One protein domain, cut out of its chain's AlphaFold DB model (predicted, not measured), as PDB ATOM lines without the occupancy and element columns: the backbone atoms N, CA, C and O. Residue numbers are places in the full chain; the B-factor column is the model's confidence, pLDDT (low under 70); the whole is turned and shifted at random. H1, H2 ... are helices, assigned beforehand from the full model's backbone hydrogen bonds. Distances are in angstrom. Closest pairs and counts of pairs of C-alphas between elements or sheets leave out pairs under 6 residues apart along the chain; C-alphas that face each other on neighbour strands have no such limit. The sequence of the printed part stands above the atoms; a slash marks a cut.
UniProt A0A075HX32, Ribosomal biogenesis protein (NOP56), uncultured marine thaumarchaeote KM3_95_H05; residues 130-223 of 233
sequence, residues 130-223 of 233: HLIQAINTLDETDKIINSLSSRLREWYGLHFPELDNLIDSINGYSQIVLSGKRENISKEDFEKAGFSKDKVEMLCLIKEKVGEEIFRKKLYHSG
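This is residues 130 to 223 of the 233 residues of the protein "Ribosomal biogenesis protein (NOP56)" of uncultured marine thaumarchaeote KM3_95_H05 (UniProt A0A075HX32). Residues 149 to 156 of the long helix H1 pack on H2 in a small body where H2, H3 and H4 follow one another at steep angles; residues 130 to 144 of H1 stick out as an arm, and residues 216 to 223, mostly H5, as a tail. The 94 printed residues, all helix in class with H1 to H5 in order, are loose, with a radius of gyration of the C-alphas of 16.7 A and spans of 55 by 37 by 19 A.

H1, residues 130 to 157, runs 39.7 A from C-alpha 130 at (-17.652, 16.641, 13.190). H2 is residues 170 to 178 and H3 187 to 192. H4, residues 197 to 209, runs 18.8 A; H5, residues 213 to 222, runs 14.9 A to C-alpha 222 at (14.328, 43.182, 47.071).

H1 touches H2 at a steep tilt of 51 degrees, the same way; the closest C-alphas, Ser 149 and Ile 170, are 6.0 A apart. H2 and H3 touch as a helical hairpin, at 41 degrees, closest at C-alphas 176 and 189, 6.6 A. H3 touches H4, closest at C-alphas 190 and 200, 5.8 A. H5 touches no helix. Every O i to N i+4 pair is within hydrogen-bond range in H1 to H5.

The farthest C-alphas, His 130 and Tyr 220, are 57.3 A apart. The printed part has no cut; the link H1 to H2 is long. Residues 208 to 223 have pLDDT under 70.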
ATOM      1  N   HIS A 130     -19.028  16.927  12.789       86.62
ATOM      2  CA  HIS A 130     -17.652  16.641  13.190       86.62
ATOM      3  C   HIS A 130     -16.639  17.562  12.502       86.62
ATOM      4  O   HIS A 130     -15.698  18.016  13.153       86.62
ATOM      5  N   LEU A 131     -16.844  17.885  11.222       90.12
ATOM      6  CA  LEU A 131     -15.992  18.825  10.489       90.12
ATOM      7  C   LEU A 131     -16.066  20.236  11.080       90.12
ATOM      8  O   LEU A 131     -15.025  20.844  11.327       90.12
ATOM      9  N   ILE A 132     -17.273  20.733  11.366       93.00
ATOM     10  CA  ILE A 132     -17.466  22.042  12.010       93.00
ATOM     11  C   ILE A 132     -16.750  22.079  13.365       93.00
ATOM     12  O   ILE A 132     -16.024  23.029  13.655       93.00
ATOM     13  N   GLN A 133     -16.899  21.030  14.180       93.31
ATOM     14  CA  GLN A 133     -16.239  20.972  15.486       93.31
ATOM     15  C   GLN A 133     -14.714  20.899  15.387       93.31
ATOM     16  O   GLN A 133     -14.023  21.526  16.189       93.31
ATOM     17  N   ALA A 134     -14.171  20.185  14.399       95.75
ATOM     18  CA  ALA A 134     -12.730  20.135  14.168       95.75
ATOM     19  C   ALA A 134     -12.159  21.516  13.803       95.75
ATOM     20  O   ALA A 134     -11.123  21.902  14.341       95.75
ATOM     21  N   ILE A 135     -12.855  22.278  12.950       96.25
ATOM     22  CA  ILE A 135     -12.453  23.645  12.576       96.25
ATOM     23  C   ILE A 135     -12.483  24.567  13.799       96.25
ATOM     24  O   ILE A 135     -11.491  25.231  14.085       96.25
ATOM     25  N   ASN A 136     -13.571  24.547  14.575       97.06
ATOM     26  CA  ASN A 136     -13.671  25.356  15.793       97.06
ATOM     27  C   ASN A 136     -12.561  25.014  16.799       97.06
ATOM     28  O   ASN A 136     -11.964  25.905  17.397       97.06
ATOM     29  N   THR A 137     -12.250  23.725  16.953       97.81
ATOM     30  CA  THR A 137     -11.188  23.261  17.856       97.81
ATOM     31  C   THR A 137      -9.814  23.745  17.396       97.81
ATOM     32  O   THR A 137      -8.975  24.093  18.229       97.81
ATOM     33  N   LEU A 138      -9.564  23.793  16.084       97.88
ATOM     34  CA  LEU A 138      -8.327  24.344  15.533       97.88
ATOM     35  C   LEU A 138      -8.202  25.840  15.863       97.88
ATOM     36  O   LEU A 138      -7.189  26.251  16.425       97.88
ATOM     37  N   ASP A 139      -9.261  26.619  15.630       97.50
ATOM     38  CA  ASP A 139      -9.288  28.055  15.943       97.50
ATOM     39  C   ASP A 139      -9.096  28.332  17.446       97.50
ATOM     40  O   ASP A 139      -8.426  29.289  17.851       97.50
ATOM     41  N   GLU A 140      -9.697  27.509  18.306       97.81
ATOM     42  CA  GLU A 140      -9.504  27.575  19.757       97.81
ATOM     43  C   GLU A 140      -8.072  27.215  20.156       97.81
ATOM     44  O   GLU A 140      -7.477  27.902  20.992       97.81
ATOM     45  N   THR A 141      -7.493  26.193  19.527       97.38
ATOM     46  CA  THR A 141      -6.103  25.787  19.762       97.38
ATOM     47  C   THR A 141      -5.143  26.920  19.408       97.38
ATOM     48  O   THR A 141      -4.266  27.239  20.211       97.38
ATOM     49  N   ASP A 142      -5.354  27.606  18.286       95.50
ATOM     50  CA  ASP A 142      -4.538  28.758  17.888       95.50
ATOM     51  C   ASP A 142      -4.632  29.911  18.900       95.50
ATOM     52  O   ASP A 142      -3.622  30.519  19.273       95.50
ATOM     53  N   LYS A 143      -5.830  30.197  19.424       95.88
ATOM     54  CA  LYS A 143      -6.012  31.200  20.494       95.88
ATOM     55  C   LYS A 143      -5.283  30.805  21.775       95.88
ATOM     56  O   LYS A 143      -4.654  31.659  22.408       95.88
ATOM     57  N   ILE A 144      -5.346  29.530  22.159       96.31
ATOM     58  CA  ILE A 144      -4.656  29.005  23.341       96.31
ATOM     59  C   ILE A 144      -3.141  29.101  23.156       96.31
ATOM     60  O   ILE A 144      -2.467  29.610  24.050       96.31
ATOM     61  N   ILE A 145      -2.608  28.688  22.001       92.69
ATOM     62  CA  ILE A 145      -1.178  28.791  21.684       92.69
ATOM     63  C   ILE A 145      -0.720  30.239  21.823       92.69
ATOM     64  O   ILE A 145       0.274  30.491  22.501       92.69
ATOM     65  N   ASN A 146      -1.455  31.202  21.266       90.56
ATOM     66  CA  ASN A 146      -1.097  32.618  21.366       90.56
ATOM     67  C   ASN A 146      -1.125  33.134  22.814       90.56
ATOM     68  O   ASN A 146      -0.196  33.814  23.247       90.56
ATOM     69  N   SER A 147      -2.146  32.771  23.590       94.19
ATOM     70  CA  SER A 147      -2.245  33.152  25.006       94.19
ATOM     71  C   SER A 147      -1.092  32.577  25.840       94.19
ATOM     72  O   SER A 147      -0.421  33.302  26.581       94.19
ATOM     73  N   LEU A 148      -0.797  31.285  25.664       92.31
ATOM     74  CA  LEU A 148       0.325  30.616  26.324       92.31
ATOM     75  C   LEU A 148       1.672  31.189  25.874       92.31
ATOM     76  O   LEU A 148       2.568  31.333  26.700       92.31
ATOM     77  N   SER A 149       1.799  31.573  24.602       89.94
ATOM     78  CA  SER A 149       3.002  32.208  24.054       89.94
ATOM     79  C   SER A 149       3.322  33.515  24.762       89.94
ATOM     80  O   SER A 149       4.441  33.701  25.241       89.94
ATOM     81  N   SER A 150       2.333  34.403  24.874       90.00
ATOM     82  CA  SER A 150       2.482  35.672  25.591       90.00
ATOM     83  C   SER A 150       2.839  35.434  27.056       90.00
ATOM     84  O   SER A 150       3.756  36.056  27.584       90.00
ATOM     85  N   ARG A 151       2.184  34.462  27.702       90.50
ATOM     86  CA  ARG A 151       2.457  34.124  29.102       90.50
ATOM     87  C   ARG A 151       3.869  33.589  29.324       90.50
ATOM     88  O   ARG A 151       4.517  33.958  30.301       90.50
ATOM     89  N   LEU A 152       4.346  32.735  28.422       88.81
ATOM     90  CA  LEU A 152       5.693  32.173  28.463       88.81
ATOM     91  C   LEU A 152       6.755  33.269  28.313       88.81
ATOM     92  O   LEU A 152       7.753  33.263  29.036       88.81
ATOM     93  N   ARG A 153       6.518  34.228  27.411       87.50
ATOM     94  CA  ARG A 153       7.382  35.400  27.217       87.50
ATOM     95  C   ARG A 153       7.449  36.272  28.458       87.50
ATOM     96  O   ARG A 153       8.547  36.540  28.932       87.50
ATOM     97  N   GLU A 154       6.302  36.616  29.044       85.19
ATOM     98  CA  GLU A 154       6.239  37.383  30.296       85.19
ATOM     99  C   GLU A 154       7.043  36.716  31.419       85.19
ATOM    100  O   GLU A 154       7.822  37.376  32.103       85.19
ATOM    101  N   TRP A 155       6.871  35.404  31.604       86.25
ATOM    102  CA  TRP A 155       7.519  34.666  32.688       86.25
ATOM    103  C   TRP A 155       9.023  34.519  32.477       86.25
ATOM    104  O   TRP A 155       9.807  34.852  33.366       86.25
ATOM    105  N   TYR A 156       9.443  34.038  31.307       84.69
ATOM    106  CA  TYR A 156      10.862  33.805  31.044       84.69
ATOM    107  C   TYR A 156      11.632  35.106  30.789       84.69
ATOM    108  O   TYR A 156      12.811  35.202  31.129       84.69
ATOM    109  N   GLY A 157      10.963  36.150  30.293       82.62
ATOM    110  CA  GLY A 157      11.526  37.490  30.140       82.62
ATOM    111  C   GLY A 157      11.957  38.124  31.467       82.62
ATOM    112  O   GLY A 157      12.845  38.971  31.476       82.62
ATOM    113  N   LEU A 158      11.428  37.679  32.618       80.81
ATOM    114  CA  LEU A 158      11.955  38.094  33.929       80.81
ATOM    115  C   LEU A 158      13.392  37.612  34.170       80.81
ATOM    116  O   LEU A 158      14.142  38.258  34.905       80.81
ATOM    117  N   HIS A 159      13.765  36.486  33.566       77.31
ATOM    118  CA  HIS A 159      15.072  35.851  33.700       77.31
ATOM    119  C   HIS A 159      16.001  36.182  32.518       77.31
ATOM    120  O   HIS A 159      17.199  36.383  32.722       77.31
ATOM    121  N   PHE A 160      15.463  36.290  31.299       79.56
ATOM    122  CA  PHE A 160      16.226  36.636  30.099       79.56
ATOM    123  C   PHE A 160      15.470  37.652  29.210       79.56
ATOM    124  O   PHE A 160      14.966  37.289  28.146       79.56
ATOM    125  N   PRO A 161      15.364  38.928  29.630       80.44
ATOM    126  CA  PRO A 161      14.549  39.943  28.947       80.44
ATOM    127  C   PRO A 161      15.024  40.272  27.527       80.44
ATOM    128  O   PRO A 161      14.227  40.668  26.680       80.44
ATOM    129  N   GLU A 162      16.315  40.108  27.238       77.56
ATOM    130  CA  GLU A 162      16.885  40.364  25.914       77.56
ATOM    131  C   GLU A 162      16.363  39.377  24.860       77.56
ATOM    132  O   GLU A 162      16.348  39.700  23.675       77.56
ATOM    133  N   LEU A 163      15.905  38.195  25.286       78.31
ATOM    134  CA  LEU A 163      15.401  37.148  24.405       78.31
ATOM    135  C   LEU A 163      14.075  37.529  23.731       78.31
ATOM    136  O   LEU A 163      13.834  37.145  22.585       78.31
ATOM    137  N   ASP A 164      13.232  38.297  24.424       77.62
ATOM    138  CA  ASP A 164      11.878  38.619  23.966       77.62
ATOM    139  C   ASP A 164      11.881  39.458  22.681       77.62
ATOM    140  O   ASP A 164      11.103  39.203  21.767       77.62
ATOM    141  N   ASN A 165      12.847  40.375  22.552       73.88
ATOM    142  CA  ASN A 165      13.008  41.230  21.370       73.88
ATOM    143  C   ASN A 165      13.715  40.542  20.187       73.88
ATOM    144  O   ASN A 165      13.837  41.135  19.116       73.88
ATOM    145  N   LEU A 166      14.263  39.338  20.382       72.88
ATOM    146  CA  LEU A 166      15.129  38.673  19.397       72.88
ATOM    147  C   LEU A 166      14.451  37.490  18.699       72.88
ATOM    148  O   LEU A 166      14.855  37.109  17.592       72.88
ATOM    149  N   ILE A 167      13.438  36.908  19.343       75.69
ATOM    150  CA  ILE A 167      12.735  35.720  18.871       75.69
ATOM    151  C   ILE A 167      11.264  36.048  18.652       75.69
ATOM    152  O   ILE A 167      10.531  36.241  19.615       75.69
ATOM    153  N   ASP A 168      10.801  35.978  17.405       76.81
ATOM    154  CA  ASP A 168       9.383  36.172  17.072       76.81
ATOM    155  C   ASP A 168       8.583  34.860  17.159       76.81
ATOM    156  O   ASP A 168       7.436  34.838  17.605       76.81
ATOM    157  N   SER A 169       9.195  33.728  16.798       83.31
ATOM    158  CA  SER A 169       8.510  32.431  16.777       83.31
ATOM    159  C   SER A 169       8.328  31.845  18.179       83.31
ATOM    160  O   SER A 169       9.318  31.661  18.894       83.31
ATOM    161  N   ILE A 170       7.108  31.426  18.531       83.25
ATOM    162  CA  ILE A 170       6.867  30.689  19.782       83.25
ATOM    163  C   ILE A 170       7.670  29.388  19.846       83.25
ATOM    164  O   ILE A 170       8.243  29.087  20.882       83.25
ATOM    165  N   ASN A 171       7.774  28.642  18.742       84.25
ATOM    166  CA  ASN A 171       8.504  27.374  18.733       84.25
ATOM    167  C   ASN A 171       9.977  27.575  19.106       84.25
ATOM    168  O   ASN A 171      10.474  26.892  19.995       84.25
ATOM    169  N   GLY A 172      10.643  28.559  18.493       83.44
ATOM    170  CA  GLY A 172      12.014  28.915  18.850       83.44
ATOM    171  C   GLY A 172      12.132  29.402  20.296       83.44
ATOM    172  O   GLY A 172      13.036  28.973  21.004       83.44
ATOM    173  N   TYR A 173      11.192  30.229  20.769       85.94
ATOM    174  CA  TYR A 173      11.208  30.733  22.147       85.94
ATOM    175  C   TYR A 173      11.079  29.584  23.154       85.94
ATOM    176  O   TYR A 173      11.893  29.462  24.064       85.94
ATOM    177  N   SER A 174      10.121  28.683  22.938       86.06
ATOM    178  CA  SER A 174       9.896  27.499  23.768       86.06
ATOM    179  C   SER A 174      11.113  26.576  23.819       86.06
ATOM    180  O   SER A 174      11.441  26.092  24.896       86.06
ATOM    181  N   GLN A 175      11.824  26.369  22.702       84.50
ATOM    182  CA  GLN A 175      13.057  25.566  22.696       84.50
ATOM    183  C   GLN A 175      14.141  26.162  23.602       84.50
ATOM    184  O   GLN A 175      14.784  25.429  24.345       84.50
ATOM    185  N   ILE A 176      14.295  27.489  23.613       82.94
ATOM    186  CA  ILE A 176      15.257  28.152  24.502       82.94
ATOM    187  C   ILE A 176      14.825  28.068  25.969       82.94
ATOM    188  O   ILE A 176      15.664  27.848  26.841       82.94
ATOM    189  N   VAL A 177      13.525  28.193  26.252       85.50
ATOM    190  CA  VAL A 177      13.011  28.029  27.620       85.50
ATOM    191  C   VAL A 177      13.258  26.610  28.145       85.50
ATOM    192  O   VAL A 177      13.591  26.455  29.319       85.50
ATOM    193  N   LEU A 178      13.161  25.582  27.293       84.06
ATOM    194  CA  LEU A 178      13.449  24.189  27.667       84.06
ATOM    195  C   LEU A 178      14.913  23.962  28.072       84.06
ATOM    196  O   LEU A 178      15.175  23.128  28.936       84.06
ATOM    197  N   SER A 179      15.857  24.723  27.513       80.44
ATOM    198  CA  SER A 179      17.266  24.709  27.942       80.44
ATOM    199  C   SER A 179      17.473  25.295  29.351       80.44
ATOM    200  O   SER A 179      18.553  25.167  29.933       80.44
ATOM    201  N   GLY A 180      16.439  25.913  29.930       78.81
ATOM    202  CA  GLY A 180      16.400  26.333  31.324       78.81
ATOM    203  C   GLY A 180      17.211  27.599  31.596       78.81
ATOM    204  O   GLY A 180      16.938  28.668  31.042       78.81
ATOM    205  N   LYS A 181      18.176  27.509  32.520       75.94
ATOM    206  CA  LYS A 181      18.992  28.655  32.957       75.94
ATOM    207  C   LYS A 181      19.849  29.189  31.811       75.94
ATOM    208  O   LYS A 181      20.367  28.432  30.998       75.94
ATOM    209  N   ARG A 182      20.085  30.505  31.820       73.69
ATOM    210  CA  ARG A 182      20.798  31.237  30.757       73.69
ATOM    211  C   ARG A 182      22.183  30.648  30.503       73.69
ATOM    212  O   ARG A 182      22.601  30.514  29.360       73.69
ATOM    213  N   GLU A 183      22.863  30.252  31.571       73.38
ATOM    214  CA  GLU A 183      24.197  29.643  31.573       73.38
ATOM    215  C   GLU A 183      24.248  28.284  30.865       73.38
ATOM    216  O   GLU A 183      25.262  27.960  30.247       73.38
ATOM    217  N   ASN A 184      23.142  27.539  30.855       78.12
ATOM    218  CA  ASN A 184      23.069  26.196  30.283       78.12
ATOM    219  C   ASN A 184      22.716  26.195  28.790       78.12
ATOM    220  O   ASN A 184      22.863  25.167  28.140       78.12
ATOM    221  N   ILE A 185      22.294  27.337  28.232       81.94
ATOM    222  CA  ILE A 185      21.901  27.425  26.820       81.94
ATOM    223  C   ILE A 185      23.140  27.288  25.934       81.94
ATOM    224  O   ILE A 185      24.029  28.146  25.962       81.94
ATOM    225  N   SER A 186      23.218  26.222  25.150       82.19
ATOM    226  CA  SER A 186      24.332  25.966  24.242       82.19
ATOM    227  C   SER A 186      24.112  26.611  22.870       82.19
ATOM    228  O   SER A 186      23.009  27.027  22.511       82.19
ATOM    229  N   LYS A 187      25.177  26.671  22.062       82.12
ATOM    230  CA  LYS A 187      25.077  27.091  20.657       82.12
ATOM    231  C   LYS A 187      24.103  26.199  19.874       82.12
ATOM    232  O   LYS A 187      23.319  26.697  19.073       82.12
ATOM    233  N   GLU A 188      24.126  24.898  20.159       83.00
ATOM    234  CA  GLU A 188      23.258  23.900  19.530       83.00
ATOM    235  C   GLU A 188      21.780  24.139  19.849       83.00
ATOM    236  O   GLU A 188      20.927  23.891  19.002       83.00
ATOM    237  N   ASP A 189      21.458  24.652  21.038       81.94
ATOM    238  CA  ASP A 189      20.076  24.956  21.419       81.94
ATOM    239  C   ASP A 189      19.520  26.140  20.620       81.94
ATOM    240  O   ASP A 189      18.377  26.103  20.163       81.94
ATOM    241  N   PHE A 190      20.349  27.155  20.357       80.75
ATOM    242  CA  PHE A 190      19.978  28.254  19.464       80.75
ATOM    243  C   PHE A 190      19.825  27.789  18.005       80.75
ATOM    244  O   PHE A 190      18.912  28.226  17.304       80.75
ATOM    245  N   GLU A 191      20.668  26.870  17.542       82.81
ATOM    246  CA  GLU A 191      20.530  26.288  16.202       82.81
ATOM    247  C   GLU A 191      19.256  25.430  16.085       82.81
ATOM    248  O   GLU A 191      18.512  25.564  15.112       82.81
ATOM    249  N   LYS A 192      18.933  24.620  17.105       81.38
ATOM    250  CA  LYS A 192      17.684  23.832  17.184       81.38
ATOM    251  C   LYS A 192      16.434  24.702  17.266       81.38
ATOM    252  O   LYS A 192      15.393  24.325  16.734       81.38
ATOM    253  N   ALA A 193      16.535  25.874  17.887       78.50
ATOM    254  CA  ALA A 193      15.470  26.872  17.912       78.50
ATOM    255  C   ALA A 193      15.248  27.567  16.549       78.50
ATOM    256  O   ALA A 193      14.308  28.350  16.412       78.50
ATOM    257  N   GLY A 194      16.068  27.258  15.533       76.50
ATOM    258  CA  GLY A 194      15.891  27.716  14.154       76.50
ATOM    259  C   GLY A 194      16.566  29.051  13.836       76.50
ATOM    260  O   GLY A 194      16.204  29.695  12.849       76.50
ATOM    261  N   PHE A 195      17.528  29.499  14.651       80.25
ATOM    262  CA  PHE A 195      18.239  30.755  14.402       80.25
ATOM    263  C   PHE A 195      19.302  30.622  13.306       80.25
ATOM    264  O   PHE A 195      19.971  29.600  13.165       80.25
ATOM    265  N   SER A 196      19.488  31.697  12.531       80.69
ATOM    266  CA  SER A 196      20.605  31.806  11.591       80.69
ATOM    267  C   SER A 196      21.934  31.903  12.341       80.69
ATOM    268  O   SER A 196      21.983  32.408  13.462       80.69
ATOM    269  N   LYS A 197      23.031  31.475  11.702       77.56
ATOM    270  CA  LYS A 197      24.378  31.488  12.301       77.56
ATOM    271  C   LYS A 197      24.755  32.856  12.892       77.56
ATOM    272  O   LYS A 197      25.237  32.911  14.017       77.56
ATOM    273  N   ASP A 198      24.417  33.940  12.196       76.44
ATOM    274  CA  ASP A 198      24.679  35.311  12.652       76.44
ATOM    275  C   ASP A 198      23.891  35.669  13.930       76.44
ATOM    276  O   ASP A 198      24.426  36.293  14.849       76.44
ATOM    277  N   LYS A 199      22.619  35.244  14.027       76.38
ATOM    278  CA  LYS A 199      21.792  35.444  15.232       76.38
ATOM    279  C   LYS A 199      22.295  34.600  16.401       76.38
ATOM    280  O   LYS A 199      22.304  35.083  17.530       76.38
ATOM    281  N   VAL A 200      22.732  33.368  16.141       80.31
ATOM    282  CA  VAL A 200      23.307  32.474  17.158       80.31
ATOM    283  C   VAL A 200      24.563  33.093  17.774       80.31
ATOM    284  O   VAL A 200      24.683  33.145  18.995       80.31
ATOM    285  N   GLU A 201      25.478  33.616  16.955       76.94
ATOM    286  CA  GLU A 201      26.699  34.272  17.447       76.94
ATOM    287  C   GLU A 201      26.385  35.512  18.292       76.94
ATOM    288  O   GLU A 201      26.942  35.684  19.378       76.94
ATOM    289  N   MET A 202      25.429  36.334  17.851       76.12
ATOM    290  CA  MET A 202      24.947  37.477  18.629       76.12
ATOM    291  C   MET A 202      24.351  37.046  19.980       76.12
ATOM    292  O   MET A 202      24.656  37.655  21.006       76.12
ATOM    293  N   LEU A 203      23.532  35.991  20.007       77.62
ATOM    294  CA  LEU A 203      22.901  35.472  21.226       77.62
ATOM    295  C   LEU A 203      23.924  34.894  22.211       77.62
ATOM    296  O   LEU A 203      23.803  35.131  23.415       77.62
ATOM    297  N   CYS A 204      24.964  34.212  21.724       75.56
ATOM    298  CA  CYS A 204      26.080  33.752  22.553       75.56
ATOM    299  C   CYS A 204      26.825  34.927  23.211       75.56
ATOM    300  O   CYS A 204      27.099  34.882  24.408       75.56
ATOM    301  N   LEU A 205      27.075  36.011  22.471       73.56
ATOM    302  CA  LEU A 205      27.718  37.215  23.015       73.56
ATOM    303  C   LEU A 205      26.835  37.939  24.041       73.56
ATOM    304  O   LEU A 205      27.326  38.428  25.059       73.56
ATOM    305  N   ILE A 206      25.524  38.020  23.786       73.06
ATOM    306  CA  ILE A 206      24.566  38.623  24.720       73.06
ATOM    307  C   ILE A 206      24.505  37.791  25.994       73.06
ATOM    308  O   ILE A 206      24.580  38.365  27.079       73.06
ATOM    309  N   LYS A 207      24.434  36.456  25.887       72.38
ATOM    310  CA  LYS A 207      24.427  35.529  27.027       72.38
ATOM    311  C   LYS A 207      25.545  35.853  28.027       72.38
ATOM    312  O   LYS A 207      25.241  35.923  29.216       72.38
ATOM    313  N   GLU A 208      26.761  36.123  27.555       67.19
ATOM    314  CA  GLU A 208      27.945  36.410  28.384       67.19
ATOM    315  C   GLU A 208      27.978  37.832  28.978       67.19
ATOM    316  O   GLU A 208      28.478  38.024  30.084       67.19
ATOM    317  N   LYS A 209      27.437  38.844  28.285       60.81
ATOM    318  CA  LYS A 209      27.675  40.265  28.619       60.81
ATOM    319  C   LYS A 209      26.893  40.848  29.802       60.81
ATOM    320  O   LYS A 209      27.324  41.862  30.339       60.81
ATOM    321  N   VAL A 210      25.728  40.307  30.167       56.41
ATOM    322  CA  VAL A 210      24.746  41.036  31.017       56.41
ATOM    323  C   VAL A 210      24.322  40.261  32.280       56.41
ATOM    324  O   VAL A 210      23.618  40.795  33.137       56.41
ATOM    325  N   GLY A 211      24.791  39.019  32.457       51.31
ATOM    326  CA  GLY A 211      24.371  38.140  33.559       51.31
ATOM    327  C   GLY A 211      24.705  38.640  34.975       51.31
ATOM    328  O   GLY A 211      23.950  38.366  35.905       51.31
ATOM    329  N   GLU A 212      25.781  39.412  35.164       46.97
ATOM    330  CA  GLU A 212      26.242  39.781  36.515       46.97
ATOM    331  C   GLU A 212      25.661  41.094  37.071       46.97
ATOM    332  O   GLU A 212      25.417  41.192  38.278       46.97
ATOM    333  N   GLU A 213      25.406  42.111  36.241       44.41
ATOM    334  CA  GLU A 213      25.091  43.463  36.741       44.41
ATOM    335  C   GLU A 213      23.617  43.672  37.121       44.41
ATOM    336  O   GLU A 213      23.320  44.344  38.116       44.41
ATOM    337  N   ILE A 214      22.673  43.097  36.368       48.91
ATOM    338  CA  ILE A 214      21.231  43.326  36.586       48.91
ATOM    339  C   ILE A 214      20.686  42.420  37.701       48.91
ATOM    340  O   ILE A 214      19.876  42.868  38.520       48.91
ATOM    341  N   PHE A 215      21.176  41.179  37.792       45.75
ATOM    342  CA  PHE A 215      20.754  40.212  38.809       45.75
ATOM    343  C   PHE A 215      21.202  40.644  40.217       45.75
ATOM    344  O   PHE A 215      20.387  40.665  41.142       45.75
ATOM    345  N   ARG A 216      22.449  41.127  40.378       40.00
ATOM    346  CA  ARG A 216      22.952  41.651  41.667       40.00
ATOM    347  C   ARG A 216      22.204  42.900  42.138       40.00
ATOM    348  O   ARG A 216      21.881  43.000  43.320       40.00
ATOM    349  N   LYS A 217      21.881  43.842  41.242       43.28
ATOM    350  CA  LYS A 217      21.165  45.079  41.613       43.28
ATOM    351  C   LYS A 217      19.720  44.830  42.054       43.28
ATOM    352  O   LYS A 217      19.277  45.455  43.016       43.28
ATOM    353  N   LYS A 218      18.994  43.917  41.397       44.00
ATOM    354  CA  LYS A 218      17.605  43.584  41.773       44.00
ATOM    355  C   LYS A 218      17.516  42.756  43.060       44.00
ATOM    356  O   LYS A 218      16.612  43.003  43.849       44.00
ATOM    357  N   LEU A 219      18.466  41.851  43.312       40.31
ATOM    358  CA  LEU A 219      18.533  41.060  44.552       40.31
ATOM    359  C   LEU A 219      18.847  41.903  45.797       40.31
ATOM    360  O   LEU A 219      18.267  41.672  46.856       40.31
ATOM    361  N   TYR A 220      19.712  42.913  45.671       41.41
ATOM    362  CA  TYR A 220      20.018  43.831  46.776       41.41
ATOM    363  C   TYR A 220      18.850  44.757  47.138       41.41
ATOM    364  O   TYR A 220      18.709  45.129  48.298       41.41
ATOM    365  N   HIS A 221      18.014  45.134  46.166       43.56
ATOM    366  CA  HIS A 221      16.859  46.005  46.409       43.56
ATOM    367  C   HIS A 221      15.619  45.263  46.921       43.56
ATOM    368  O   HIS A 221      14.745  45.895  47.509       43.56
ATOM    369  N   SER A 222      15.519  43.950  46.703       42.06
ATOM    370  CA  SER A 222      14.328  43.182  47.071       42.06
ATOM    371  C   SER A 222      14.415  42.500  48.438       42.06
ATOM    372  O   SER A 222      13.381  42.095  48.950       42.06
ATOM    373  N   GLY A 223      15.596  42.387  49.062       40.28
ATOM    374  CA  GLY A 223      15.747  41.799  50.404       40.28
ATOM    375  C   GLY A 223      15.441  40.292  50.498       40.28
ATOM    376  O   GLY A 223      15.367  39.757  51.599       40.28
TER     377      GLY A 223